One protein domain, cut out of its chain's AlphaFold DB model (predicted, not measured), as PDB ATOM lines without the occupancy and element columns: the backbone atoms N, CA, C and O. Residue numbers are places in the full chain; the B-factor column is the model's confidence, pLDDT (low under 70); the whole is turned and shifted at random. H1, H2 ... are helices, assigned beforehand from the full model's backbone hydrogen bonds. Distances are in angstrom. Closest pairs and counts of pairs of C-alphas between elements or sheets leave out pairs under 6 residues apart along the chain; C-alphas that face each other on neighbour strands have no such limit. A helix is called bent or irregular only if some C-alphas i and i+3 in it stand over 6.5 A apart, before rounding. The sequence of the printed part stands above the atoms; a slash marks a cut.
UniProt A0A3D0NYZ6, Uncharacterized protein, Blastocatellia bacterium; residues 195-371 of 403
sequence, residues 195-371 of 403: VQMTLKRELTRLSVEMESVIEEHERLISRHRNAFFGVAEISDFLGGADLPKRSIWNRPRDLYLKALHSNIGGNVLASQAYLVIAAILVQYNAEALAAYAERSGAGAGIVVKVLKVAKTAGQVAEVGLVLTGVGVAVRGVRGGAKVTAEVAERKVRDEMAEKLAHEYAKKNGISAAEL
ATOM      1  N   VAL A 195     175.899 106.836 151.922       84.44
ATOM      2  CA  VAL A 195     175.653 108.251 151.628       84.44
ATOM      3  C   VAL A 195     174.251 108.455 151.069       84.44
ATOM      4  O   VAL A 195     173.503 109.285 151.587       84.44
ATOM      5  N   GLN A 196     173.855 107.657 150.075       85.44
ATOM      6  CA  GLN A 196     172.558 107.789 149.408       85.44
ATOM      7  C   GLN A 196     171.388 107.490 150.357       85.44
ATOM      8  O   GLN A 196     170.404 108.235 150.404       85.44
ATOM      9  N   MET A 197     171.501 106.426 151.156       87.81
ATOM     10  CA  MET A 197     170.469 106.047 152.123       87.81
ATOM     11  C   MET A 197     170.368 107.043 153.274       87.81
ATOM     12  O   MET A 197     169.258 107.398 153.677       87.81
ATOM     13  N   THR A 198     171.503 107.535 153.779       86.25
ATOM     14  CA  THR A 198     171.510 108.559 154.831       86.25
ATOM     15  C   THR A 198     170.901 109.857 154.315       86.25
ATOM     16  O   THR A 198     170.010 110.407 154.958       86.25
ATOM     17  N   LEU A 199     171.287 110.305 153.119       87.62
ATOM     18  CA  LEU A 199     170.738 111.507 152.495       87.62
ATOM     19  C   LEU A 199     169.223 111.404 152.282       87.62
ATOM     20  O   LEU A 199     168.486 112.322 152.635       87.62
ATOM     21  N   LYS A 200     168.739 110.263 151.772       89.44
ATOM     22  CA  LYS A 200     167.301 109.999 151.614       89.44
ATOM     23  C   LYS A 200     166.570 110.046 152.957       89.44
ATOM     24  O   LYS A 200     165.509 110.659 153.047       89.44
ATOM     25  N   ARG A 201     167.144 109.443 154.004       91.44
ATOM     26  CA  ARG A 201     166.569 109.458 155.355       91.44
ATOM     27  C   ARG A 201     166.461 110.875 155.906       91.44
ATOM     28  O   ARG A 201     165.416 111.235 156.441       91.44
ATOM     29  N   GLU A 202     167.517 111.671 155.783       89.69
ATOM     30  CA  GLU A 202     167.548 113.031 156.323       89.69
ATOM     31  C   GLU A 202     166.665 114.001 155.513       89.69
ATOM     32  O   GLU A 202     166.014 114.856 156.112       89.69
ATOM     33  N   LEU A 203     166.526 113.811 154.193       90.56
ATOM     34  CA  LEU A 203     165.511 114.501 153.380       90.56
ATOM     35  C   LEU A 203     164.096 114.223 153.903       90.56
ATOM     36  O   LEU A 203     163.344 115.156 154.182       90.56
ATOM     37  N   THR A 204     163.736 112.948 154.089       92.12
ATOM     38  CA  THR A 204     162.422 112.574 154.634       92.12
ATOM     39  C   THR A 204     162.216 113.147 156.032       92.12
ATOM     40  O   THR A 204     161.153 113.690 156.329       92.12
ATOM     41  N   ARG A 205     163.239 113.072 156.887       91.12
ATOM     42  CA  ARG A 205     163.185 113.597 158.252       91.12
ATOM     43  C   ARG A 205     162.935 115.104 158.275       91.12
ATOM     44  O   ARG A 205     162.075 115.551 159.029       91.12
ATOM     45  N   LEU A 206     163.634 115.875 157.439       90.25
ATOM     46  CA  LEU A 206     163.425 117.319 157.347       90.25
ATOM     47  C   LEU A 206     162.029 117.661 156.821       90.25
ATOM     48  O   LEU A 206     161.410 118.581 157.344       90.25
ATOM     49  N   SER A 207     161.521 116.916 155.833       92.81
ATOM     50  CA  SER A 207     160.172 117.113 155.285       92.81
ATOM     51  C   SER A 207     159.099 117.013 156.366       92.81
ATOM     52  O   SER A 207     158.293 117.925 156.519       92.81
ATOM     53  N   VAL A 208     159.128 115.925 157.143       91.88
ATOM     54  CA  VAL A 208     158.141 115.656 158.199       91.88
ATOM     55  C   VAL A 208     158.183 116.735 159.282       91.88
ATOM     56  O   VAL A 208     157.147 117.223 159.728       91.88
ATOM     57  N   GLU A 209     159.382 117.142 159.695       88.81
ATOM     58  CA  GLU A 209     159.567 118.159 160.735       88.81
ATOM     59  C   GLU A 209     159.164 119.558 160.236       88.81
ATOM     60  O   GLU A 209     158.522 120.322 160.959       88.81
ATOM     61  N   MET A 210     159.474 119.882 158.977       88.69
ATOM     62  CA  MET A 210     159.069 121.136 158.342       88.69
ATOM     63  C   MET A 210     157.544 121.227 158.199       88.69
ATOM     64  O   MET A 210     156.967 122.270 158.496       88.69
ATOM     65  N   GLU A 211     156.869 120.151 157.795       90.12
ATOM     66  CA  GLU A 211     155.403 120.105 157.757       90.12
ATOM     67  C   GLU A 211     154.799 120.279 159.155       90.12
ATOM     68  O   GLU A 211     153.904 121.106 159.340       90.12
ATOM     69  N   SER A 212     155.350 119.585 160.155       87.81
ATOM     70  CA  SER A 212     154.881 119.677 161.541       87.81
ATOM     71  C   SER A 212     154.989 121.095 162.113       87.81
ATOM     72  O   SER A 212     154.045 121.581 162.741       87.81
ATOM     73  N   VAL A 213     156.105 121.799 161.885       84.25
ATOM     74  CA  VAL A 213     156.268 123.171 162.397       84.25
ATOM     75  C   VAL A 213     155.422 124.188 161.637       84.25
ATOM     76  O   VAL A 213     154.955 125.155 162.238       84.25
ATOM     77  N   ILE A 214     155.185 123.976 160.339       86.75
ATOM     78  CA  ILE A 214     154.277 124.817 159.550       86.75
ATOM     79  C   ILE A 214     152.852 124.693 160.092       86.75
ATOM     80  O   ILE A 214     152.196 125.717 160.273       86.75
ATOM     81  N   GLU A 215     152.399 123.480 160.410       86.81
ATOM     82  CA  GLU A 215     151.077 123.248 160.998       86.81
ATOM     83  C   GLU A 215     150.940 123.922 162.376       86.81
ATOM     84  O   GLU A 215     149.954 124.613 162.646       86.81
ATOM     85  N   GLU A 216     151.943 123.798 163.252       83.25
ATOM     86  CA  GLU A 216     151.916 124.485 164.552       83.25
ATOM     87  C   GLU A 216     151.972 126.017 164.391       83.25
ATOM     88  O   GLU A 216     151.296 126.741 165.126       83.25
ATOM     89  N   HIS A 217     152.693 126.536 163.389       82.88
ATOM     90  CA  HIS A 217     152.671 127.961 163.052       82.88
ATOM     91  C   HIS A 217     151.274 128.400 162.563       82.88
ATOM     92  O   HIS A 217     150.766 129.435 162.992       82.88
ATOM     93  N   GLU A 218     150.593 127.612 161.728       81.81
ATOM     94  CA  GLU A 218     149.215 127.901 161.303       81.81
ATOM     95  C   GLU A 218     148.232 127.917 162.477       81.81
ATOM     96  O   GLU A 218     147.349 128.781 162.538       81.81
ATOM     97  N   ARG A 219     148.403 127.013 163.447       79.81
ATOM     98  CA  ARG A 219     147.612 127.015 164.684       79.81
ATOM     99  C   ARG A 219     147.862 128.274 165.507       79.81
ATOM    100  O   ARG A 219     146.899 128.844 166.018       79.81
ATOM    101  N   LEU A 220     149.108 128.739 165.609       75.31
ATOM    102  CA  LEU A 220     149.444 130.001 166.279       75.31
ATOM    103  C   LEU A 220     148.822 131.210 165.571       75.31
ATOM    104  O   LEU A 220     148.172 132.017 166.229       75.31
ATOM    105  N   ILE A 221     148.921 131.291 164.240       74.56
ATOM    106  CA  ILE A 221     148.271 132.348 163.441       74.56
ATOM    107  C   ILE A 221     146.750 132.318 163.632       74.56
ATOM    108  O   ILE A 221     146.117 133.362 163.767       74.56
ATOM    109  N   SER A 222     146.145 131.130 163.650       73.19
ATOM    110  CA  SER A 222     144.697 130.982 163.828       73.19
ATOM    111  C   SER A 222     144.254 131.403 165.228       73.19
ATOM    112  O   SER A 222     143.250 132.094 165.366       73.19
ATOM    113  N   ARG A 223     145.015 131.046 166.272       70.00
ATOM    114  CA  ARG A 223     144.765 131.508 167.649       70.00
ATOM    115  C   ARG A 223     144.904 133.018 167.774       70.00
ATOM    116  O   ARG A 223     144.062 133.636 168.410       70.00
ATOM    117  N   HIS A 224     145.924 133.590 167.142       66.00
ATOM    118  CA  HIS A 224     146.151 135.031 167.099       66.00
ATOM    119  C   HIS A 224     144.977 135.771 166.442       66.00
ATOM    120  O   HIS A 224     144.424 136.693 167.031       66.00
ATOM    121  N   ARG A 225     144.513 135.296 165.278       66.56
ATOM    122  CA  ARG A 225     143.369 135.877 164.552       66.56
ATOM    123  C   ARG A 225     142.024 135.707 165.260       66.56
ATOM    124  O   ARG A 225     141.159 136.560 165.108       66.56
ATOM    125  N   ASN A 226     141.836 134.600 165.980       61.28
ATOM    126  CA  ASN A 226     140.574 134.264 166.649       61.28
ATOM    127  C   ASN A 226     140.508 134.751 168.106       61.28
ATOM    128  O   ASN A 226     139.478 134.576 168.760       61.28
ATOM    129  N   ALA A 227     141.588 135.323 168.642       57.66
ATOM    130  CA  ALA A 227     141.564 135.948 169.954       57.66
ATOM    131  C   ALA A 227     140.684 137.214 169.913       57.66
ATOM    132  O   ALA A 227     140.768 138.021 168.990       57.66
ATOM    133  N   PHE A 228     139.794 137.349 170.904       43.94
ATOM    134  CA  PHE A 228     138.788 138.417 171.007       43.94
ATOM    135  C   PHE A 228     139.404 139.818 170.824       43.94
ATOM    136  O   PHE A 228     140.502 140.076 171.325       43.94
ATOM    137  N   PHE A 229     138.672 140.722 170.151       39.53
ATOM    138  CA  PHE A 229     139.049 142.130 169.937       39.53
ATOM    139  C   PHE A 229     139.631 142.744 171.225       39.53
ATOM    140  O   PHE A 229     138.955 142.793 172.253       39.53
ATOM    141  N   GLY A 230     140.895 143.173 171.169       45.06
ATOM    142  CA  GLY A 230     141.632 143.773 172.287       45.06
ATOM    143  C   GLY A 230     142.502 142.819 173.116       45.06
ATOM    144  O   GLY A 230     143.477 143.278 173.693       45.06
ATOM    145  N   VAL A 231     142.262 141.502 173.157       46.69
ATOM    146  CA  VAL A 231     143.093 140.568 173.959       46.69
ATOM    147  C   VAL A 231     144.337 140.106 173.195       46.69
ATOM    148  O   VAL A 231     145.400 139.986 173.793       46.69
ATOM    149  N   ALA A 232     144.237 139.908 171.877       45.91
ATOM    150  CA  ALA A 232     145.395 139.609 171.024       45.91
ATOM    151  C   ALA A 232     146.371 140.794 170.976       45.91
ATOM    152  O   ALA A 232     147.567 140.621 171.176       45.91
ATOM    153  N   GLU A 233     145.835 142.006 170.800       42.62
ATOM    154  CA  GLU A 233     146.612 143.245 170.810       42.62
ATOM    155  C   GLU A 233     147.226 143.505 172.184       42.62
ATOM    156  O   GLU A 233     148.394 143.845 172.233       42.62
ATOM    157  N   ILE A 234     146.514 143.281 173.298       42.75
ATOM    158  CA  ILE A 234     147.079 143.431 174.652       42.75
ATOM    159  C   ILE A 234     148.094 142.317 174.978       42.75
ATOM    160  O   ILE A 234     149.069 142.589 175.667       42.75
ATOM    161  N   SER A 235     147.923 141.091 174.472       42.44
ATOM    162  CA  SER A 235     148.862 139.971 174.660       42.44
ATOM    163  C   SER A 235     150.143 140.130 173.833       42.44
ATOM    164  O   SER A 235     151.231 139.862 174.339       42.44
ATOM    165  N   ASP A 236     150.044 140.609 172.592       43.44
ATOM    166  CA  ASP A 236     151.206 140.970 171.773       43.44
ATOM    167  C   ASP A 236     151.869 142.266 172.278       43.44
ATOM    168  O   ASP A 236     153.095 142.382 172.257       43.44
ATOM    169  N   PHE A 237     151.087 143.219 172.807       41.88
ATOM    170  CA  PHE A 237     151.569 144.470 173.411       41.88
ATOM    171  C   PHE A 237     152.245 144.257 174.775       41.88
ATOM    172  O   PHE A 237     153.251 144.903 175.056       41.88
ATOM    173  N   LEU A 238     151.749 143.336 175.613       43.12
ATOM    174  CA  LEU A 238     152.383 142.950 176.884       43.12
ATOM    175  C   LEU A 238     153.576 141.998 176.678       43.12
ATOM    176  O   LEU A 238     154.493 142.012 177.497       43.12
ATOM    177  N   GLY A 239     153.584 141.195 175.604       45.81
ATOM    178  CA  GLY A 239     154.657 140.245 175.271       45.81
ATOM    179  C   GLY A 239     155.783 140.802 174.384       45.81
ATOM    180  O   GLY A 239     156.890 140.261 174.377       45.81
ATOM    181  N   GLY A 240     155.539 141.887 173.639       47.75
ATOM    182  CA  GLY A 240     156.549 142.593 172.841       47.75
ATOM    183  C   GLY A 240     157.160 141.775 171.692       47.75
ATOM    184  O   GLY A 240     158.363 141.892 171.434       47.75
ATOM    185  N   ALA A 241     156.382 140.917 171.026       54.78
ATOM    186  CA  ALA A 241     156.878 140.062 169.945       54.78
ATOM    187  C   ALA A 241     155.969 140.108 168.708       54.78
ATOM    188  O   ALA A 241     154.778 139.841 168.814       54.78
ATOM    189  N   ASP A 242     156.546 140.380 167.535       60.50
ATOM    190  CA  ASP A 242     155.842 140.288 166.253       60.50
ATOM    191  C   ASP A 242     155.738 138.819 165.812       60.50
ATOM    192  O   ASP A 242     156.753 138.122 165.686       60.50
ATOM    193  N   LEU A 243     154.516 138.344 165.542       67.50
ATOM    194  CA  LEU A 243     154.292 137.011 164.981       67.50
ATOM    195  C   LEU A 243     154.961 136.914 163.595       67.50
ATOM    196  O   LEU A 243     154.614 137.684 162.689       67.50
ATOM    197  N   PRO A 244     155.889 135.962 163.373       71.50
ATOM    198  CA  PRO A 244     156.522 135.800 162.073       71.50
ATOM    199  C   PRO A 244     155.495 135.517 160.969       71.50
ATOM    200  O   PRO A 244     154.567 134.733 161.134       71.50
ATOM    201  N   LYS A 245     155.667 136.115 159.787       73.56
ATOM    202  CA  LYS A 245     154.803 135.791 158.640       73.56
ATOM    203  C   LYS A 245     155.036 134.345 158.200       73.56
ATOM    204  O   LYS A 245     156.172 133.883 158.159       73.56
ATOM    205  N   ARG A 246     153.991 133.659 157.721       75.44
ATOM    206  CA  ARG A 246     154.102 132.305 157.133       75.44
ATOM    207  C   ARG A 246     155.169 132.204 156.029       75.44
ATOM    208  O   ARG A 246     155.760 131.145 155.841       75.44
ATOM    209  N   SER A 247     155.443 133.302 155.325       77.81
ATOM    210  CA  SER A 247     156.435 133.375 154.247       77.81
ATOM    211  C   SER A 247     157.869 133.042 154.672       77.81
ATOM    212  O   SER A 247     158.684 132.762 153.794       77.81
ATOM    213  N   ILE A 248     158.191 133.020 155.975       78.81
ATOM    214  CA  ILE A 248     159.508 132.565 156.457       78.81
ATOM    215  C   ILE A 248     159.836 131.143 155.974       78.81
ATOM    216  O   ILE A 248     161.001 130.825 155.748       78.81
ATOM    217  N   TRP A 249     158.816 130.307 155.741       82.62
ATOM    218  CA  TRP A 249     158.971 128.917 155.311       82.62
ATOM    219  C   TRP A 249     159.184 128.731 153.803       82.62
ATOM    220  O   TRP A 249     159.550 127.637 153.382       82.62
ATOM    221  N   ASN A 250     158.985 129.766 152.979       85.06
ATOM    222  CA  ASN A 250     159.059 129.626 151.520       85.06
ATOM    223  C   ASN A 250     160.476 129.246 151.067       85.06
ATOM    224  O   ASN A 250     160.668 128.226 150.416       85.06
ATOM    225  N   ARG A 251     161.484 130.009 151.506       82.88
ATOM    226  CA  ARG A 251     162.889 129.757 151.155       82.88
ATOM    227  C   ARG A 251     163.391 128.364 151.576       82.88
ATOM    228  O   ARG A 251     163.960 127.687 150.722       82.88
ATOM    229  N   PRO A 252     163.221 127.900 152.834       86.00
ATOM    230  CA  PRO A 252     163.650 126.550 153.201       86.00
ATOM    231  C   PRO A 252     162.902 125.462 152.426       86.00
ATOM    232  O   PRO A 252     163.518 124.466 152.058       86.00
ATOM    233  N   ARG A 253     161.614 125.662 152.109       87.88
ATOM    234  CA  ARG A 253     160.847 124.723 151.283       87.88
ATOM    235  C   ARG A 253     161.382 124.646 149.853       87.88
ATOM    236  O   ARG A 253     161.550 123.545 149.338       87.88
ATOM    237  N   ASP A 254     161.685 125.782 149.234       88.62
ATOM    238  CA  ASP A 254     162.234 125.825 147.874       88.62
ATOM    239  C   ASP A 254     163.605 125.142 147.805       88.62
ATOM    240  O   ASP A 254     163.874 124.364 146.891       88.62
ATOM    241  N   LEU A 255     164.464 125.379 148.802       88.06
ATOM    242  CA  LEU A 255     165.768 124.719 148.904       88.06
ATOM    243  C   LEU A 255     165.624 123.214 149.162       88.06
ATOM    244  O   LEU A 255     166.330 122.428 148.539       88.06
ATOM    245  N   TYR A 256     164.677 122.793 150.003       91.75
ATOM    246  CA  TYR A 256     164.359 121.377 150.188       91.75
ATOM    247  C   TYR A 256     163.907 120.710 148.878       91.75
ATOM    248  O   TYR A 256     164.381 119.626 148.543       91.75
ATOM    249  N   LEU A 257     163.037 121.359 148.098       91.25
ATOM    250  CA  LEU A 257     162.598 120.834 146.800       91.25
ATOM    251  C   LEU A 257     163.756 120.753 145.797       91.25
ATOM    252  O   LEU A 257     163.878 119.753 145.090       91.25
ATOM    253  N   LYS A 258     164.647 121.755 145.772       89.25
ATOM    254  CA  LYS A 258     165.894 121.688 144.993       89.25
ATOM    255  C   LYS A 258     166.759 120.505 145.437       89.25
ATOM    256  O   LYS A 258     167.231 119.765 144.579       89.25
ATOM    257  N   ALA A 259     166.900 120.272 146.744       88.94
ATOM    258  CA  ALA A 259     167.641 119.129 147.275       88.94
ATOM    259  C   ALA A 259     167.041 117.792 146.808       88.94
ATOM    260  O   ALA A 259     167.752 116.924 146.301       88.94
ATOM    261  N   LEU A 260     165.717 117.653 146.904       89.50
ATOM    262  CA  LEU A 260     164.993 116.465 146.464       89.50
ATOM    263  C   LEU A 260     165.184 116.206 144.962       89.50
ATOM    264  O   LEU A 260     165.511 115.086 144.569       89.50
ATOM    265  N   HIS A 261     165.018 117.233 144.126       89.12
ATOM    266  CA  HIS A 261     165.213 117.119 142.680       89.12
ATOM    267  C   HIS A 261     166.658 116.767 142.321       89.12
ATOM    268  O   HIS A 261     166.878 115.898 141.482       89.12
ATOM    269  N   SER A 262     167.643 117.375 142.988       86.81
ATOM    270  CA  SER A 262     169.054 117.025 142.806       86.81
ATOM    271  C   SER A 262     169.341 115.574 143.189       86.81
ATOM    272  O   SER A 262     170.069 114.895 142.469       86.81
ATOM    273  N   ASN A 263     168.724 115.063 144.260       86.75
ATOM    274  CA  ASN A 263     168.875 113.666 144.665       86.75
ATOM    275  C   ASN A 263     168.297 112.692 143.627       86.75
ATOM    276  O   ASN A 263     168.916 111.680 143.316       86.75
ATOM    277  N   ILE A 264     167.116 113.005 143.083       83.50
ATOM    278  CA  ILE A 264     166.471 112.209 142.025       83.50
ATOM    279  C   ILE A 264     167.308 112.248 140.740       83.50
ATOM    280  O   ILE A 264     167.467 111.227 140.081       83.50
ATOM    281  N   GLY A 265     167.885 113.408 140.416       76.69
ATOM    282  CA  GLY A 265     168.788 113.590 139.280       76.69
ATOM    283  C   GLY A 265     170.185 112.986 139.462       76.69
ATOM    284  O   GLY A 265     171.026 113.168 138.589       76.69
ATOM    285  N   GLY A 266     170.464 112.304 140.580       74.00
ATOM    286  CA  GLY A 266     171.759 111.668 140.847       74.00
ATOM    287  C   GLY A 266     172.883 112.631 141.251       74.00
ATOM    288  O   GLY A 266     174.026 112.202 141.392       74.00
ATOM    289  N   ASN A 267     172.581 113.915 141.478       83.62
ATOM    290  CA  ASN A 267     173.549 114.892 141.967       83.62
ATOM    291  C   ASN A 267     173.519 114.955 143.502       83.62
ATOM    292  O   ASN A 267     172.799 115.748 144.122       83.62
ATOM    293  N   VAL A 268     174.319 114.077 144.108       83.50
ATOM    294  CA  VAL A 268     174.411 113.893 145.561       83.50
ATOM    295  C   VAL A 268     174.963 115.143 146.254       83.50
ATOM    296  O   VAL A 268     174.393 115.574 147.255       83.50
ATOM    297  N   LEU A 269     176.007 115.774 145.706       81.56
ATOM    298  CA  LEU A 269     176.613 116.978 146.292       81.56
ATOM    299  C   LEU A 269     175.654 118.171 146.293       81.56
ATOM    300  O   LEU A 269     175.530 118.862 147.305       81.56
ATOM    301  N   ALA A 270     174.943 118.400 145.186       82.31
ATOM    302  CA  ALA A 270     173.936 119.454 145.111       82.31
ATOM    303  C   ALA A 270     172.821 119.216 146.135       82.31
ATOM    304  O   ALA A 270     172.465 120.119 146.892       82.31
ATOM    305  N   SER A 271     172.315 117.980 146.203       86.50
ATOM    306  CA  SER A 271     171.294 117.588 147.174       86.50
ATOM    307  C   SER A 271     171.737 117.850 148.615       86.50
ATOM    308  O   SER A 271     170.999 118.462 149.388       86.50
ATOM    309  N   GLN A 272     172.970 117.474 148.963       85.38
ATOM    310  CA  GLN A 272     173.550 117.721 150.282       85.38
ATOM    311  C   GLN A 272     173.655 119.216 150.604       85.38
ATOM    312  O   GLN A 272     173.207 119.636 151.671       85.38
ATOM    313  N   ALA A 273     174.201 120.027 149.692       83.88
ATOM    314  CA  ALA A 273     174.365 121.463 149.910       83.88
ATOM    315  C   ALA A 273     173.015 122.157 150.156       83.88
ATOM    316  O   ALA A 273     172.851 122.880 151.143       83.88
ATOM    317  N   TYR A 274     172.020 121.881 149.308       88.38
ATOM    318  CA  TYR A 274     170.673 122.428 149.470       88.38
ATOM    319  C   TYR A 274     169.992 121.938 150.755       88.38
ATOM    320  O   TYR A 274     169.361 122.741 151.444       88.38
ATOM    321  N   LEU A 275     170.145 120.655 151.110       89.81
ATOM    322  CA  LEU A 275     169.576 120.082 152.331       89.81
ATOM    323  C   LEU A 275     170.135 120.751 153.589       89.81
ATOM    324  O   LEU A 275     169.363 121.114 154.474       89.81
ATOM    325  N   VAL A 276     171.457 120.923 153.675       86.31
ATOM    326  CA  VAL A 276     172.114 121.525 154.845       86.31
ATOM    327  C   VAL A 276     171.615 122.953 155.062       86.31
ATOM    328  O   VAL A 276     171.217 123.304 156.172       86.31
ATOM    329  N   ILE A 277     171.560 123.763 154.001       84.56
ATOM    330  CA  ILE A 277     171.088 125.151 154.096       84.56
ATOM    331  C   ILE A 277     169.595 125.194 154.443       84.56
ATOM    332  O   ILE A 277     169.185 125.987 155.292       84.56
ATOM    333  N   ALA A 278     168.776 124.334 153.827       87.25
ATOM    334  CA  ALA A 278     167.356 124.232 154.149       87.25
ATOM    335  C   ALA A 278     167.143 123.878 155.629       87.25
ATOM    336  O   ALA A 278     166.341 124.520 156.304       87.25
ATOM    337  N   ALA A 279     167.898 122.912 156.152       87.19
ATOM    338  CA  ALA A 279     167.820 122.485 157.543       87.19
ATOM    339  C   ALA A 279     168.226 123.599 158.521       87.19
ATOM    340  O   ALA A 279     167.509 123.861 159.488       87.19
ATOM    341  N   ILE A 280     169.311 124.322 158.235       83.25
ATOM    342  CA  ILE A 280     169.745 125.474 159.040       83.25
ATOM    343  C   ILE A 280     168.672 126.575 159.042       83.25
ATOM    344  O   ILE A 280     168.331 127.116 160.093       83.25
ATOM    345  N   LEU A 281     168.074 126.876 157.887       83.81
ATOM    346  CA  LEU A 281     166.977 127.842 157.785       83.81
ATOM    347  C   LEU A 281     165.732 127.417 158.573       83.81
ATOM    348  O   LEU A 281     165.126 128.249 159.248       83.81
ATOM    349  N   VAL A 282     165.353 126.135 158.514       86.50
ATOM    350  CA  VAL A 282     164.245 125.594 159.318       86.50
ATOM    351  C   VAL A 282     164.543 125.750 160.806       86.50
ATOM    352  O   VAL A 282     163.663 126.188 161.544       86.50
ATOM    353  N   GLN A 283     165.776 125.471 161.241       85.19
ATOM    354  CA  GLN A 283     166.194 125.676 162.626       85.19
ATOM    355  C   GLN A 283     166.033 127.145 163.053       85.19
ATOM    356  O   GLN A 283     165.375 127.418 164.057       85.19
ATOM    357  N   TYR A 284     166.573 128.091 162.279       82.06
ATOM    358  CA  TYR A 284     166.471 129.524 162.580       82.06
ATOM    359  C   TYR A 284     165.019 130.018 162.647       82.06
ATOM    360  O   TYR A 284     164.647 130.748 163.567       82.06
ATOM    361  N   ASN A 285     164.186 129.601 161.695       83.50
ATOM    362  CA  ASN A 285     162.778 129.991 161.642       83.50
ATOM    363  C   ASN A 285     161.959 129.389 162.790       83.50
ATOM    364  O   ASN A 285     161.099 130.067 163.353       83.50
ATOM    365  N   ALA A 286     162.228 128.133 163.156       83.38
ATOM    366  CA  ALA A 286     161.585 127.480 164.290       83.38
ATOM    367  C   ALA A 286     161.965 128.167 165.610       83.38
ATOM    368  O   ALA A 286     161.094 128.450 166.424       83.38
ATOM    369  N   GLU A 287     163.232 128.524 165.812       81.62
ATOM    370  CA  GLU A 287     163.659 129.266 167.005       81.62
ATOM    371  C   GLU A 287     163.006 130.653 167.098       81.62
ATOM    372  O   GLU A 287     162.575 131.054 168.179       81.62
ATOM    373  N   ALA A 288     162.861 131.363 165.975       78.31
ATOM    374  CA  ALA A 288     162.135 132.632 165.942       78.31
ATOM    375  C   ALA A 288     160.658 132.461 166.344       78.31
ATOM    376  O   ALA A 288     160.120 133.271 167.100       78.31
ATOM    377  N   LEU A 289     160.014 131.383 165.886       79.00
ATOM    378  CA  LEU A 289     158.644 131.047 166.271       79.00
ATOM    379  C   LEU A 289     158.540 130.637 167.750       79.00
ATOM    380  O   LEU A 289     157.584 131.016 168.422       79.00
ATOM    381  N   ALA A 290     159.520 129.898 168.272       79.44
ATOM    382  CA  ALA A 290     159.581 129.519 169.682       79.44
ATOM    383  C   ALA A 290     159.743 130.748 170.588       79.44
ATOM    384  O   ALA A 290     159.033 130.859 171.584       79.44
ATOM    385  N   ALA A 291     160.603 131.699 170.207       75.94
ATOM    386  CA  ALA A 291     160.779 132.959 170.925       75.94
ATOM    387  C   ALA A 291     159.492 133.801 170.939       75.94
ATOM    388  O   ALA A 291     159.158 134.398 171.962       75.94
ATOM    389  N   TYR A 292     158.738 133.820 169.832       74.00
ATOM    390  CA  TYR A 292     157.405 134.423 169.813       74.00
ATOM    391  C   TYR A 292     156.443 133.688 170.759       74.00
ATOM    392  O   TYR A 292     155.771 134.327 171.564       74.00
ATOM    393  N   ALA A 293     156.386 132.354 170.704       73.44
ATOM    394  CA  ALA A 293     155.484 131.549 171.533       73.44
ATOM    395  C   ALA A 293     155.779 131.676 173.042       73.44
ATOM    396  O   ALA A 293     154.854 131.662 173.854       73.44
ATOM    397  N   GLU A 294     157.051 131.828 173.413       72.31
ATOM    398  CA  GLU A 294     157.485 132.096 174.786       72.31
ATOM    399  C   GLU A 294     157.017 133.479 175.259       72.31
ATOM    400  O   GLU A 294     156.390 133.596 176.311       72.31
ATOM    401  N   ARG A 295     157.250 134.520 174.450       68.50
ATOM    402  CA  ARG A 295     156.897 135.911 174.782       68.50
ATOM    403  C   ARG A 295     155.397 136.194 174.776       68.50
ATOM    404  O   ARG A 295     154.928 136.999 175.569       68.50
ATOM    405  N   SER A 296     154.646 135.524 173.906       64.00
ATOM    406  CA  SER A 296     153.184 135.653 173.794       64.00
ATOM    407  C   SER A 296     152.416 134.810 174.818       64.00
ATOM    408  O   SER A 296     151.188 134.839 174.837       64.00
ATOM    409  N   GLY A 297     153.103 134.026 175.659       63.16
ATOM    410  CA  GLY A 297     152.449 133.171 176.650       63.16
ATOM    411  C   GLY A 297     151.629 132.028 176.038       63.16
ATOM    412  O   GLY A 297     150.764 131.469 176.710       63.16
ATOM    413  N   ALA A 298     151.908 131.631 174.788       60.81
ATOM    414  CA  ALA A 298     151.149 130.632 174.019       60.81
ATOM    415  C   ALA A 298     151.186 129.195 174.602       60.81
ATOM    416  O   ALA A 298     150.570 128.272 174.056       60.81
ATOM    417  N   GLY A 299     151.872 129.010 175.732       61.97
ATOM    418  CA  GLY A 299     151.971 127.773 176.498       61.97
ATOM    419  C   GLY A 299     153.270 127.014 176.223       61.97
ATOM    420  O   GLY A 299     153.655 126.789 175.073       61.97
ATOM    421  N   ALA A 300     153.918 126.546 177.294       68.31
ATOM    422  CA  ALA A 300     155.203 125.839 177.242       68.31
ATOM    423  C   ALA A 300     155.194 124.608 176.311       68.31
ATOM    424  O   ALA A 300     156.207 124.284 175.698       68.31
ATOM    425  N   GLY A 301     154.042 123.948 176.143       71.44
ATOM    426  CA  GLY A 301     153.901 122.796 175.248       71.44
ATOM    427  C   GLY A 301     154.155 123.113 173.769       71.44
ATOM    428  O   GLY A 301     154.709 122.273 173.061       71.44
ATOM    429  N   ILE A 302     153.802 124.315 173.295       72.19
ATOM    430  CA  ILE A 302     154.070 124.733 171.908       72.19
ATOM    431  C   ILE A 302     155.552 125.054 171.734       72.19
ATOM    432  O   ILE A 302     156.172 124.575 170.786       72.19
ATOM    433  N   VAL A 303     156.136 125.786 172.687       74.56
ATOM    434  CA  VAL A 303     157.569 126.118 172.695       74.56
ATOM    435  C   VAL A 303     158.416 124.845 172.626       74.56
ATOM    436  O   VAL A 303     159.284 124.726 171.766       74.56
ATOM    437  N   VAL A 304     158.111 123.840 173.456       77.81
ATOM    438  CA  VAL A 304     158.834 122.556 173.467       77.81
ATOM    439  C   VAL A 304     158.726 121.821 172.128       77.81
ATOM    440  O   VAL A 304     159.725 121.288 171.643       77.81
ATOM    441  N   LYS A 305     157.541 121.794 171.504       80.75
ATOM    442  CA  LYS A 305     157.355 121.164 170.188       80.75
ATOM    443  C   LYS A 305     158.181 121.856 169.106       80.75
ATOM    444  O   LYS A 305     158.903 121.180 168.384       80.75
ATOM    445  N   VAL A 306     158.122 123.184 169.023       79.31
ATOM    446  CA  VAL A 306     158.858 123.954 168.007       79.31
ATOM    447  C   VAL A 306     160.377 123.853 168.223       79.31
ATOM    448  O   VAL A 306     161.124 123.663 167.264       79.31
ATOM    449  N   LEU A 307     160.852 123.877 169.473       81.12
ATOM    450  CA  LEU A 307     162.271 123.663 169.788       81.12
ATOM    451  C   LEU A 307     162.745 122.240 169.456       81.12
ATOM    452  O   LEU A 307     163.898 122.052 169.061       81.12
ATOM    453  N   LYS A 308     161.872 121.229 169.562       85.75
ATOM    454  CA  LYS A 308     162.185 119.865 169.111       85.75
ATOM    455  C   LYS A 308     162.444 119.827 167.602       85.75
ATOM    456  O   LYS A 308     163.433 119.223 167.193       85.75
ATOM    457  N   VAL A 309     161.621 120.513 166.805       82.62
ATOM    458  CA  VAL A 309     161.825 120.651 165.350       82.62
ATOM    459  C   VAL A 309     163.162 121.337 165.068       82.62
ATOM    460  O   VAL A 309     163.959 120.824 164.283       82.62
ATOM    461  N   ALA A 310     163.449 122.454 165.747       80.62
ATOM    462  CA  ALA A 310     164.711 123.181 165.590       80.62
ATOM    463  C   ALA A 310     165.929 122.278 165.855       80.62
ATOM    464  O   ALA A 310     166.874 122.236 165.065       80.62
ATOM    465  N   LYS A 311     165.867 121.480 166.927       83.75
ATOM    466  CA  LYS A 311     166.902 120.500 167.267       83.75
ATOM    467  C   LYS A 311     167.046 119.409 166.206       83.75
ATOM    468  O   LYS A 311     168.172 119.071 165.841       83.75
ATOM    469  N   THR A 312     165.943 118.850 165.706       84.88
ATOM    470  CA  THR A 312     165.997 117.844 164.637       84.88
ATOM    471  C   THR A 312     166.613 118.425 163.361       84.88
ATOM    472  O   THR A 312     167.469 117.783 162.757       84.88
ATOM    473  N   ALA A 313     166.240 119.645 162.972       81.38
ATOM    474  CA  ALA A 313     166.791 120.310 161.795       81.38
ATOM    475  C   ALA A 313     168.308 120.562 161.931       81.38
ATOM    476  O   ALA A 313     169.068 120.273 161.009       81.38
ATOM    477  N   GLY A 314     168.784 120.966 163.115       80.31
ATOM    478  CA  GLY A 314     170.222 121.071 163.389       80.31
ATOM    479  C   GLY A 314     170.976 119.738 163.250       80.31
ATOM    480  O   GLY A 314     172.101 119.709 162.742       80.31
ATOM    481  N   GLN A 315     170.351 118.618 163.639       85.25
ATOM    482  CA  GLN A 315     170.917 117.273 163.453       85.25
ATOM    483  C   GLN A 315     170.961 116.855 161.979       85.25
ATOM    484  O   GLN A 315     171.957 116.286 161.545       85.25
ATOM    485  N   VAL A 316     169.914 117.156 161.206       84.06
ATOM    486  CA  VAL A 316     169.879 116.932 159.747       84.06
ATOM    487  C   VAL A 316     171.043 117.671 159.076       84.06
ATOM    488  O   VAL A 316     171.766 117.085 158.271       84.06
ATOM    489  N   ALA A 317     171.268 118.937 159.446       81.00
ATOM    490  CA  ALA A 317     172.379 119.736 158.930       81.00
ATOM    491  C   ALA A 317     173.750 119.144 159.304       81.00
ATOM    492  O   ALA A 317     174.639 119.068 158.458       81.00
ATOM    493  N   GLU A 318     173.922 118.678 160.546       80.62
ATOM    494  CA  GLU A 318     175.158 118.013 160.986       80.62
ATOM    495  C   GLU A 318     175.437 116.746 160.171       80.62
ATOM    496  O   GLU A 318     176.549 116.556 159.679       80.62
ATOM    497  N   VAL A 319     174.427 115.889 159.992       80.56
ATOM    498  CA  VAL A 319     174.566 114.653 159.213       80.56
ATOM    499  C   VAL A 319     174.904 114.972 157.757       80.56
ATOM    500  O   VAL A 319     175.829 114.368 157.216       80.56
ATOM    501  N   GLY A 320     174.240 115.958 157.147       79.25
ATOM    502  CA  GLY A 320     174.553 116.414 155.790       79.25
ATOM    503  C   GLY A 320     176.003 116.886 155.629       79.25
ATOM    504  O   GLY A 320     176.652 116.524 154.651       79.25
ATOM    505  N   LEU A 321     176.548 117.610 156.614       79.00
ATOM    506  CA  LEU A 321     177.956 118.039 156.623       79.00
ATOM    507  C   LEU A 321     178.941 116.886 156.854       79.00
ATOM    508  O   LEU A 321     180.061 116.910 156.351       79.00
ATOM    509  N   VAL A 322     178.573 115.867 157.630       77.62
ATOM    510  CA  VAL A 322     179.434 114.686 157.812       77.62
ATOM    511  C   VAL A 322     179.570 113.910 156.503       77.62
ATOM    512  O   VAL A 322     180.668 113.455 156.191       77.62
ATOM    513  N   LEU A 323     178.496 113.810 155.715       73.50
ATOM    514  CA  LEU A 323     178.523 113.127 154.417       73.50
ATOM    515  C   LEU A 323     179.454 113.799 153.393       73.50
ATOM    516  O   LEU A 323     179.943 113.118 152.498       73.50
ATOM    517  N   THR A 324     179.744 115.096 153.538       66.75
ATOM    518  CA  THR A 324     180.705 115.816 152.681       66.75
ATOM    519  C   THR A 324     182.153 115.713 153.174       66.75
ATOM    520  O   THR A 324     183.055 116.263 152.548       66.75
ATOM    521  N   GLY A 325     182.404 115.051 154.311       60.91
ATOM    522  CA  GLY A 325     183.723 114.975 154.954       60.91
ATOM    523  C   GLY A 325     184.112 116.224 155.760       60.91
ATOM    524  O   GLY A 325     185.047 116.171 156.558       60.91
ATOM    525  N   VAL A 326     183.363 117.326 155.638       61.53
ATOM    526  CA  VAL A 326     183.627 118.600 156.336       61.53
ATOM    527  C   VAL A 326     183.098 118.582 157.786       61.53
ATOM    528  O   VAL A 326     183.584 119.306 158.657       61.53
ATOM    529  N   GLY A 327     182.145 117.697 158.097       55.19
ATOM    530  CA  GLY A 327     181.506 117.571 159.413       55.19
ATOM    531  C   GLY A 327     182.360 116.950 160.527       55.19
ATOM    532  O   GLY A 327     181.945 116.972 161.687       55.19
ATOM    533  N   VAL A 328     183.561 116.428 160.234       57.22
ATOM    534  CA  VAL A 328     184.480 115.886 161.262       57.22
ATOM    535  C   VAL A 328     184.873 116.969 162.278       57.22
ATOM    536  O   VAL A 328     184.938 116.701 163.478       57.22
ATOM    537  N   ALA A 329     185.031 118.214 161.819       54.81
ATOM    538  CA  ALA A 329     185.310 119.358 162.685       54.81
ATOM    539  C   ALA A 329     184.140 119.689 163.632       54.81
ATOM    540  O   ALA A 329     184.376 120.070 164.775       54.81
ATOM    541  N   VAL A 330     182.888 119.489 163.196       57.34
ATOM    542  CA  VAL A 330     181.684 119.752 164.009       57.34
ATOM    543  C   VAL A 330     181.614 118.782 165.194       57.34
ATOM    544  O   VAL A 330     181.394 119.203 166.328       57.34
ATOM    545  N   ARG A 331     181.903 117.489 164.974       56.78
ATOM    546  CA  ARG A 331     181.935 116.483 166.055       56.78
ATOM    547  C   ARG A 331     183.085 116.687 167.044       56.78
ATOM    548  O   ARG A 331     182.913 116.393 168.225       56.78
ATOM    549  N   GLY A 332     184.229 117.203 166.589       54.41
ATOM    550  CA  GLY A 332     185.396 117.469 167.439       54.41
ATOM    551  C   GLY A 332     185.149 118.519 168.533       54.41
ATOM    552  O   GLY A 332     185.726 118.428 169.614       54.41
ATOM    553  N   VAL A 333     184.232 119.465 168.305       56.47
ATOM    554  CA  VAL A 333     183.877 120.533 169.266       56.47
ATOM    555  C   VAL A 333     183.093 119.997 170.476       56.47
ATOM    556  O   VAL A 333     183.109 120.589 171.554       56.47
ATOM    557  N   ARG A 334     182.465 118.821 170.349       50.16
ATOM    558  CA  ARG A 334     181.617 118.198 171.381       50.16
ATOM    559  C   ARG A 334     182.390 117.687 172.610       50.16
ATOM    560  O   ARG A 334     181.773 117.322 173.608       50.16
ATOM    561  N   GLY A 335     183.725 117.666 172.549       46.66
ATOM    562  CA  GLY A 335     184.611 117.167 173.607       46.66
ATOM    563  C   GLY A 335     184.783 118.074 174.837       46.66
ATOM    564  O   GLY A 335     185.378 117.628 175.813       46.66
ATOM    565  N   GLY A 336     184.271 119.315 174.839       43.47
ATOM    566  CA  GLY A 336     184.443 120.263 175.952       43.47
ATOM    567  C   GLY A 336     183.138 120.927 176.405       43.47
ATOM    568  O   GLY A 336     182.539 121.657 175.635       43.47
ATOM    569  N   ALA A 337     182.728 120.690 177.662       38.62
ATOM    570  CA  ALA A 337     181.615 121.316 178.408       38.62
ATOM    571  C   ALA A 337     180.262 121.509 177.662       38.62
ATOM    572  O   ALA A 337     180.095 122.360 176.794       38.62
ATOM    573  N   LYS A 338     179.232 120.761 178.095       49.69
ATOM    574  CA  LYS A 338     177.954 120.527 177.380       49.69
ATOM    575  C   LYS A 338     177.175 121.758 176.878       49.69
ATOM    576  O   LYS A 338     176.531 121.636 175.848       49.69
ATOM    577  N   VAL A 339     177.199 122.905 177.566       46.03
ATOM    578  CA  VAL A 339     176.375 124.081 177.188       46.03
ATOM    579  C   VAL A 339     177.131 125.042 176.263       46.03
ATOM    580  O   VAL A 339     176.571 125.545 175.293       46.03
ATOM    581  N   THR A 340     178.430 125.252 176.496       48.31
ATOM    582  CA  THR A 340     179.305 126.004 175.578       48.31
ATOM    583  C   THR A 340     179.561 125.236 174.284       48.31
ATOM    584  O   THR A 340     179.701 125.855 173.229       48.31
ATOM    585  N   ALA A 341     179.556 123.900 174.351       58.19
ATOM    586  CA  ALA A 341     179.683 123.021 173.196       58.19
ATOM    587  C   ALA A 341     178.566 123.237 172.170       58.19
ATOM    588  O   ALA A 341     178.863 123.296 170.990       58.19
ATOM    589  N   GLU A 342     177.306 123.400 172.586       58.91
ATOM    590  CA  GLU A 342     176.168 123.461 171.652       58.91
ATOM    591  C   GLU A 342     176.154 124.763 170.828       58.91
ATOM    592  O   GLU A 342     175.945 124.745 169.613       58.91
ATOM    593  N   VAL A 343     176.476 125.899 171.460       61.28
ATOM    594  CA  VAL A 343     176.610 127.196 170.769       61.28
ATOM    595  C   VAL A 343     177.847 127.222 169.865       61.28
ATOM    596  O   VAL A 343     177.785 127.749 168.752       61.28
ATOM    597  N   ALA A 344     178.966 126.646 170.316       62.66
ATOM    598  CA  ALA A 344     180.181 126.533 169.510       62.66
ATOM    599  C   ALA A 344     179.982 125.591 168.310       62.66
ATOM    600  O   ALA A 344     180.340 125.941 167.189       62.66
ATOM    601  N   GLU A 345     179.339 124.441 168.520       68.75
ATOM    602  CA  GLU A 345     179.001 123.467 167.482       68.75
ATOM    603  C   GLU A 345     178.108 124.101 166.416       68.75
ATOM    604  O   GLU A 345     178.338 123.908 165.228       68.75
ATOM    605  N   ARG A 346     177.124 124.916 166.816       71.12
ATOM    606  CA  ARG A 346     176.283 125.661 165.875       71.12
ATOM    607  C   ARG A 346     177.079 126.640 165.015       71.12
ATOM    608  O   ARG A 346     176.912 126.618 163.804       71.12
ATOM    609  N   LYS A 347     177.956 127.455 165.609       72.50
ATOM    610  CA  LYS A 347     178.796 128.385 164.833       72.50
ATOM    611  C   LYS A 347     179.670 127.645 163.827       72.50
ATOM    612  O   LYS A 347     179.704 128.020 162.663       72.50
ATOM    613  N   VAL A 348     180.312 126.559 164.258       74.38
ATOM    614  CA  VAL A 348     181.143 125.734 163.372       74.38
ATOM    615  C   VAL A 348     180.298 125.078 162.275       74.38
ATOM    616  O   VAL A 348     180.711 125.067 161.121       74.38
ATOM    617  N   ARG A 349     179.095 124.582 162.589       77.81
ATOM    618  CA  ARG A 349     178.146 124.028 161.605       77.81
ATOM    619  C   ARG A 349     177.780 125.061 160.538       77.81
ATOM    620  O   ARG A 349     177.847 124.744 159.356       77.81
ATOM    621  N   ASP A 350     177.438 126.276 160.952       77.00
ATOM    622  CA  ASP A 350     177.028 127.351 160.046       77.00
ATOM    623  C   ASP A 350     178.197 127.820 159.170       77.00
ATOM    624  O   ASP A 350     178.040 127.945 157.959       77.00
ATOM    625  N   GLU A 351     179.394 127.983 159.743       77.81
ATOM    626  CA  GLU A 351     180.611 128.307 158.987       77.81
ATOM    627  C   GLU A 351     180.953 127.224 157.955       77.81
ATOM    628  O   GLU A 351     181.323 127.532 156.821       77.81
ATOM    629  N   MET A 352     180.826 125.946 158.324       77.94
ATOM    630  CA  MET A 352     181.069 124.837 157.400       77.94
ATOM    631  C   MET A 352     179.991 124.741 156.318       77.94
ATOM    632  O   MET A 352     180.310 124.440 155.168       77.94
ATOM    633  N   ALA A 353     178.733 125.033 156.650       78.19
ATOM    634  CA  ALA A 353     177.648 125.104 155.681       78.19
ATOM    635  C   ALA A 353     177.841 126.258 154.689       78.19
ATOM    636  O   ALA A 353     177.675 126.053 153.490       78.19
ATOM    637  N   GLU A 354     178.252 127.439 155.160       78.50
ATOM    638  CA  GLU A 354     178.593 128.580 154.302       78.50
ATOM    639  C   GLU A 354     179.783 128.255 153.388       78.50
ATOM    640  O   GLU A 354     179.731 128.542 152.192       78.50
ATOM    641  N   LYS A 355     180.834 127.598 153.900       79.25
ATOM    642  CA  LYS A 355     181.967 127.144 153.072       79.25
ATOM    643  C   LYS A 355     181.526 126.164 151.987       79.25
ATOM    644  O   LYS A 355     181.831 126.392 150.818       79.25
ATOM    645  N   LEU A 356     180.760 125.133 152.351       77.81
ATOM    646  CA  LEU A 356     180.214 124.156 151.404       77.81
ATOM    647  C   LEU A 356     179.358 124.841 150.327       77.81
ATOM    648  O   LEU A 356     179.507 124.569 149.136       77.81
ATOM    649  N   ALA A 357     178.485 125.759 150.744       76.38
ATOM    650  CA  ALA A 357     177.635 126.549 149.863       76.38
ATOM    651  C   ALA A 357     178.455 127.396 148.879       76.38
ATOM    652  O   ALA A 357     178.165 127.404 147.683       76.38
ATOM    653  N   HIS A 358     179.494 128.082 149.364       76.69
ATOM    654  CA  HIS A 358     180.376 128.909 148.545       76.69
ATOM    655  C   HIS A 358     181.203 128.090 147.553       76.69
ATOM    656  O   HIS A 358     181.325 128.488 146.393       76.69
ATOM    657  N   GLU A 359     181.749 126.953 147.977       77.94
ATOM    658  CA  GLU A 359     182.499 126.051 147.101       77.94
ATOM    659  C   GLU A 359     181.607 125.481 145.996       77.94
ATOM    660  O   GLU A 359     181.971 125.530 144.817       77.94
ATOM    661  N   TYR A 360     180.404 125.026 146.353       77.12
ATOM    662  CA  TYR A 360     179.426 124.537 145.388       77.12
ATOM    663  C   TYR A 360     178.971 125.643 144.420       77.12
ATOM    664  O   TYR A 360     178.941 125.422 143.207       77.12
ATOM    665  N   ALA A 361     178.673 126.845 144.927       79.25
ATOM    666  CA  ALA A 361     178.276 127.994 144.114       79.25
ATOM    667  C   ALA A 361     179.370 128.386 143.110       79.25
ATOM    668  O   ALA A 361     179.096 128.548 141.921       79.25
ATOM    669  N   LYS A 362     180.625 128.458 143.574       79.19
ATOM    670  CA  LYS A 362     181.795 128.777 142.748       79.19
ATOM    671  C   LYS A 362     182.023 127.735 141.653       79.19
ATOM    672  O   LYS A 362     182.301 128.112 140.520       79.19
ATOM    673  N   LYS A 363     181.897 126.443 141.977       77.00
ATOM    674  CA  LYS A 363     182.105 125.345 141.019       77.00
ATOM    675  C   LYS A 363     181.032 125.308 139.924       77.00
ATOM    676  O   LYS A 363     181.339 124.926 138.802       77.00
ATOM    677  N   ASN A 364     179.801 125.723 140.236       73.50
ATOM    678  CA  ASN A 364     178.648 125.605 139.335       73.50
ATOM    679  C   ASN A 364     178.165 126.942 138.740       73.50
ATOM    680  O   ASN A 364     177.133 126.970 138.077       73.50
ATOM    681  N   GLY A 365     178.873 128.053 138.982       69.56
ATOM    682  CA  GLY A 365     178.491 129.375 138.468       69.56
ATOM    683  C   GLY A 365     177.172 129.915 139.036       69.56
ATOM    684  O   GLY A 365     176.530 130.755 138.411       69.56
ATOM    685  N   ILE A 366     176.752 129.431 140.206       72.94
ATOM    686  CA  ILE A 366     175.515 129.850 140.878       72.94
ATOM    687  C   ILE A 366     175.820 131.082 141.734       72.94
ATOM    688  O   ILE A 366     176.893 131.191 142.332       72.94
ATOM    689  N   SER A 367     174.870 132.013 141.833       65.69
ATOM    690  CA  SER A 367     175.005 133.150 142.743       65.69
ATOM    691  C   SER A 367     175.104 132.667 144.193       65.69
ATOM    692  O   SER A 367     174.192 132.025 144.714       65.69
ATOM    693  N   ALA A 368     176.189 133.033 144.880       61.12
ATOM    694  CA  ALA A 368     176.389 132.702 146.292       61.12
ATOM    695  C   ALA A 368     175.265 133.242 147.202       61.12
ATOM    696  O   ALA A 368     175.021 132.689 148.271       61.12
ATOM    697  N   ALA A 369     174.537 134.278 146.766       62.03
ATOM    698  CA  ALA A 369     173.395 134.835 147.492       62.03
ATOM    699  C   ALA A 369     172.182 133.881 147.550       62.03
ATOM    700  O   ALA A 369     171.371 133.960 148.476       62.03
ATOM    701  N   GLU A 370     172.053 132.954 146.595       60.84
ATOM    702  CA  GLU A 370     170.985 131.946 146.622       60.84
ATOM    703  C   GLU A 370     171.192 130.938 147.758       60.84
ATOM    704  O   GLU A 370     170.230 130.529 148.417       60.84
ATOM    705  N   LEU A 371     172.454 130.601 148.029       62.62
ATOM    706  CA  LEU A 371     172.879 129.578 148.987       62.62
ATOM    707  C   LEU A 371     173.406 130.157 150.310       62.62
ATOM    708  O   LEU A 371     173.804 129.408 151.198       62.62
TER     709      LEU A 371
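What this domain is: This is residues 195 to 371 of the 403 residues of an uncharacterized protein of Blastocatellia bacterium (UniProt A0A3D0NYZ6). Four long helices, H1, H3, H4 and H5, stand side by side in an up-and-down bundle, each running against the one before it in the chain. A helical hairpin, H6 and H7, is set slantwise to the bundle, with part of H7 packing on H4 and H5; small H2 is at one end of the bundle, and the short H8 folds back beside H7. The printed part has 177 residues with eight named helices, H1 to H8 in order, and no named strand: the class is all helix. The whole is compact, with a radius of gyration of the C-alphas of 17.7 A and spans of 54 by 39 by 28 A.

How they stand to each other: H1, residues 195 to 226, touches H5, residues 300 to 323, at a shallow tilt of 24 degrees, opposite ways; their closest C-alphas, of Glu 202 and Val 316, are 5.7 A apart. H1 touches H4, residues 268 to 295, the same way at 27 degrees, closest at the C-alphas of Leu 206 and Ala 279, 6.8 A. With residues 203 to 218 alone H1 touches H3, residues 246 to 264, closest at the C-alphas of Leu 203 and Leu 260, 7.2 A. H3 and H4 form a helical hairpin, with the C-alphas of Ala 259 and Ser 271 closest at 4.0 A. H4 and H5 form another, closest at the C-alphas of Gln 283 and Ala 310, 4.1 A. H3 and H5 are apart. H7, residues 338 to 364, touches H4 with its residues 350 to 360 alone, at a steep tilt of 42 degrees; the C-alphas of Ala 273 and Ala 357 are closest, 6.0 A. H6, residues 328 to 335, forms a hairpin with H7, closest at the C-alphas of Arg 334 and Ala 341, 5.5 A. H8, residues 368 to 371, touches H7, closest at the C-alphas of Ala 361 and Ala 368, 5.5 A. H2, residues 231 to 239, is close to but not clearly touching H1; the closest C-alphas, of His 224 and Ala 232, are 6.1 A apart. Every O i to N i+4 pair is within hydrogen-bond range in H1, H2, H4 and H5, against 12 of 15 in H3, 21 of 23 in H7 and 1 of 4 in H6, where 4 of 5 O i to N i+3 pairs are; H8 is too short for an i+4 pair.

Where its parts are: H1 begins at C-alpha 195 (175.653, 108.251, 151.628) and measures 46.2 A. H4 measures 40.6 A, H7 38.4 A, H5 35.0 A and H3 28.0 A. H3 is only just irregular: C-alphas 248 and 251 are 6.9 A apart. H8 ends at C-alpha 371 (172.879, 129.578, 148.987).

The domain as a whole: The C-alphas farthest apart, of Phe 229 and Lys 363, are 54.5 A apart. The printed part has no cut and no long link. Mean pLDDT of the printed part is 73.9; residues 224 to 243, 295 to 300, 324 to 345, 365 and 367 to 371 are under 70.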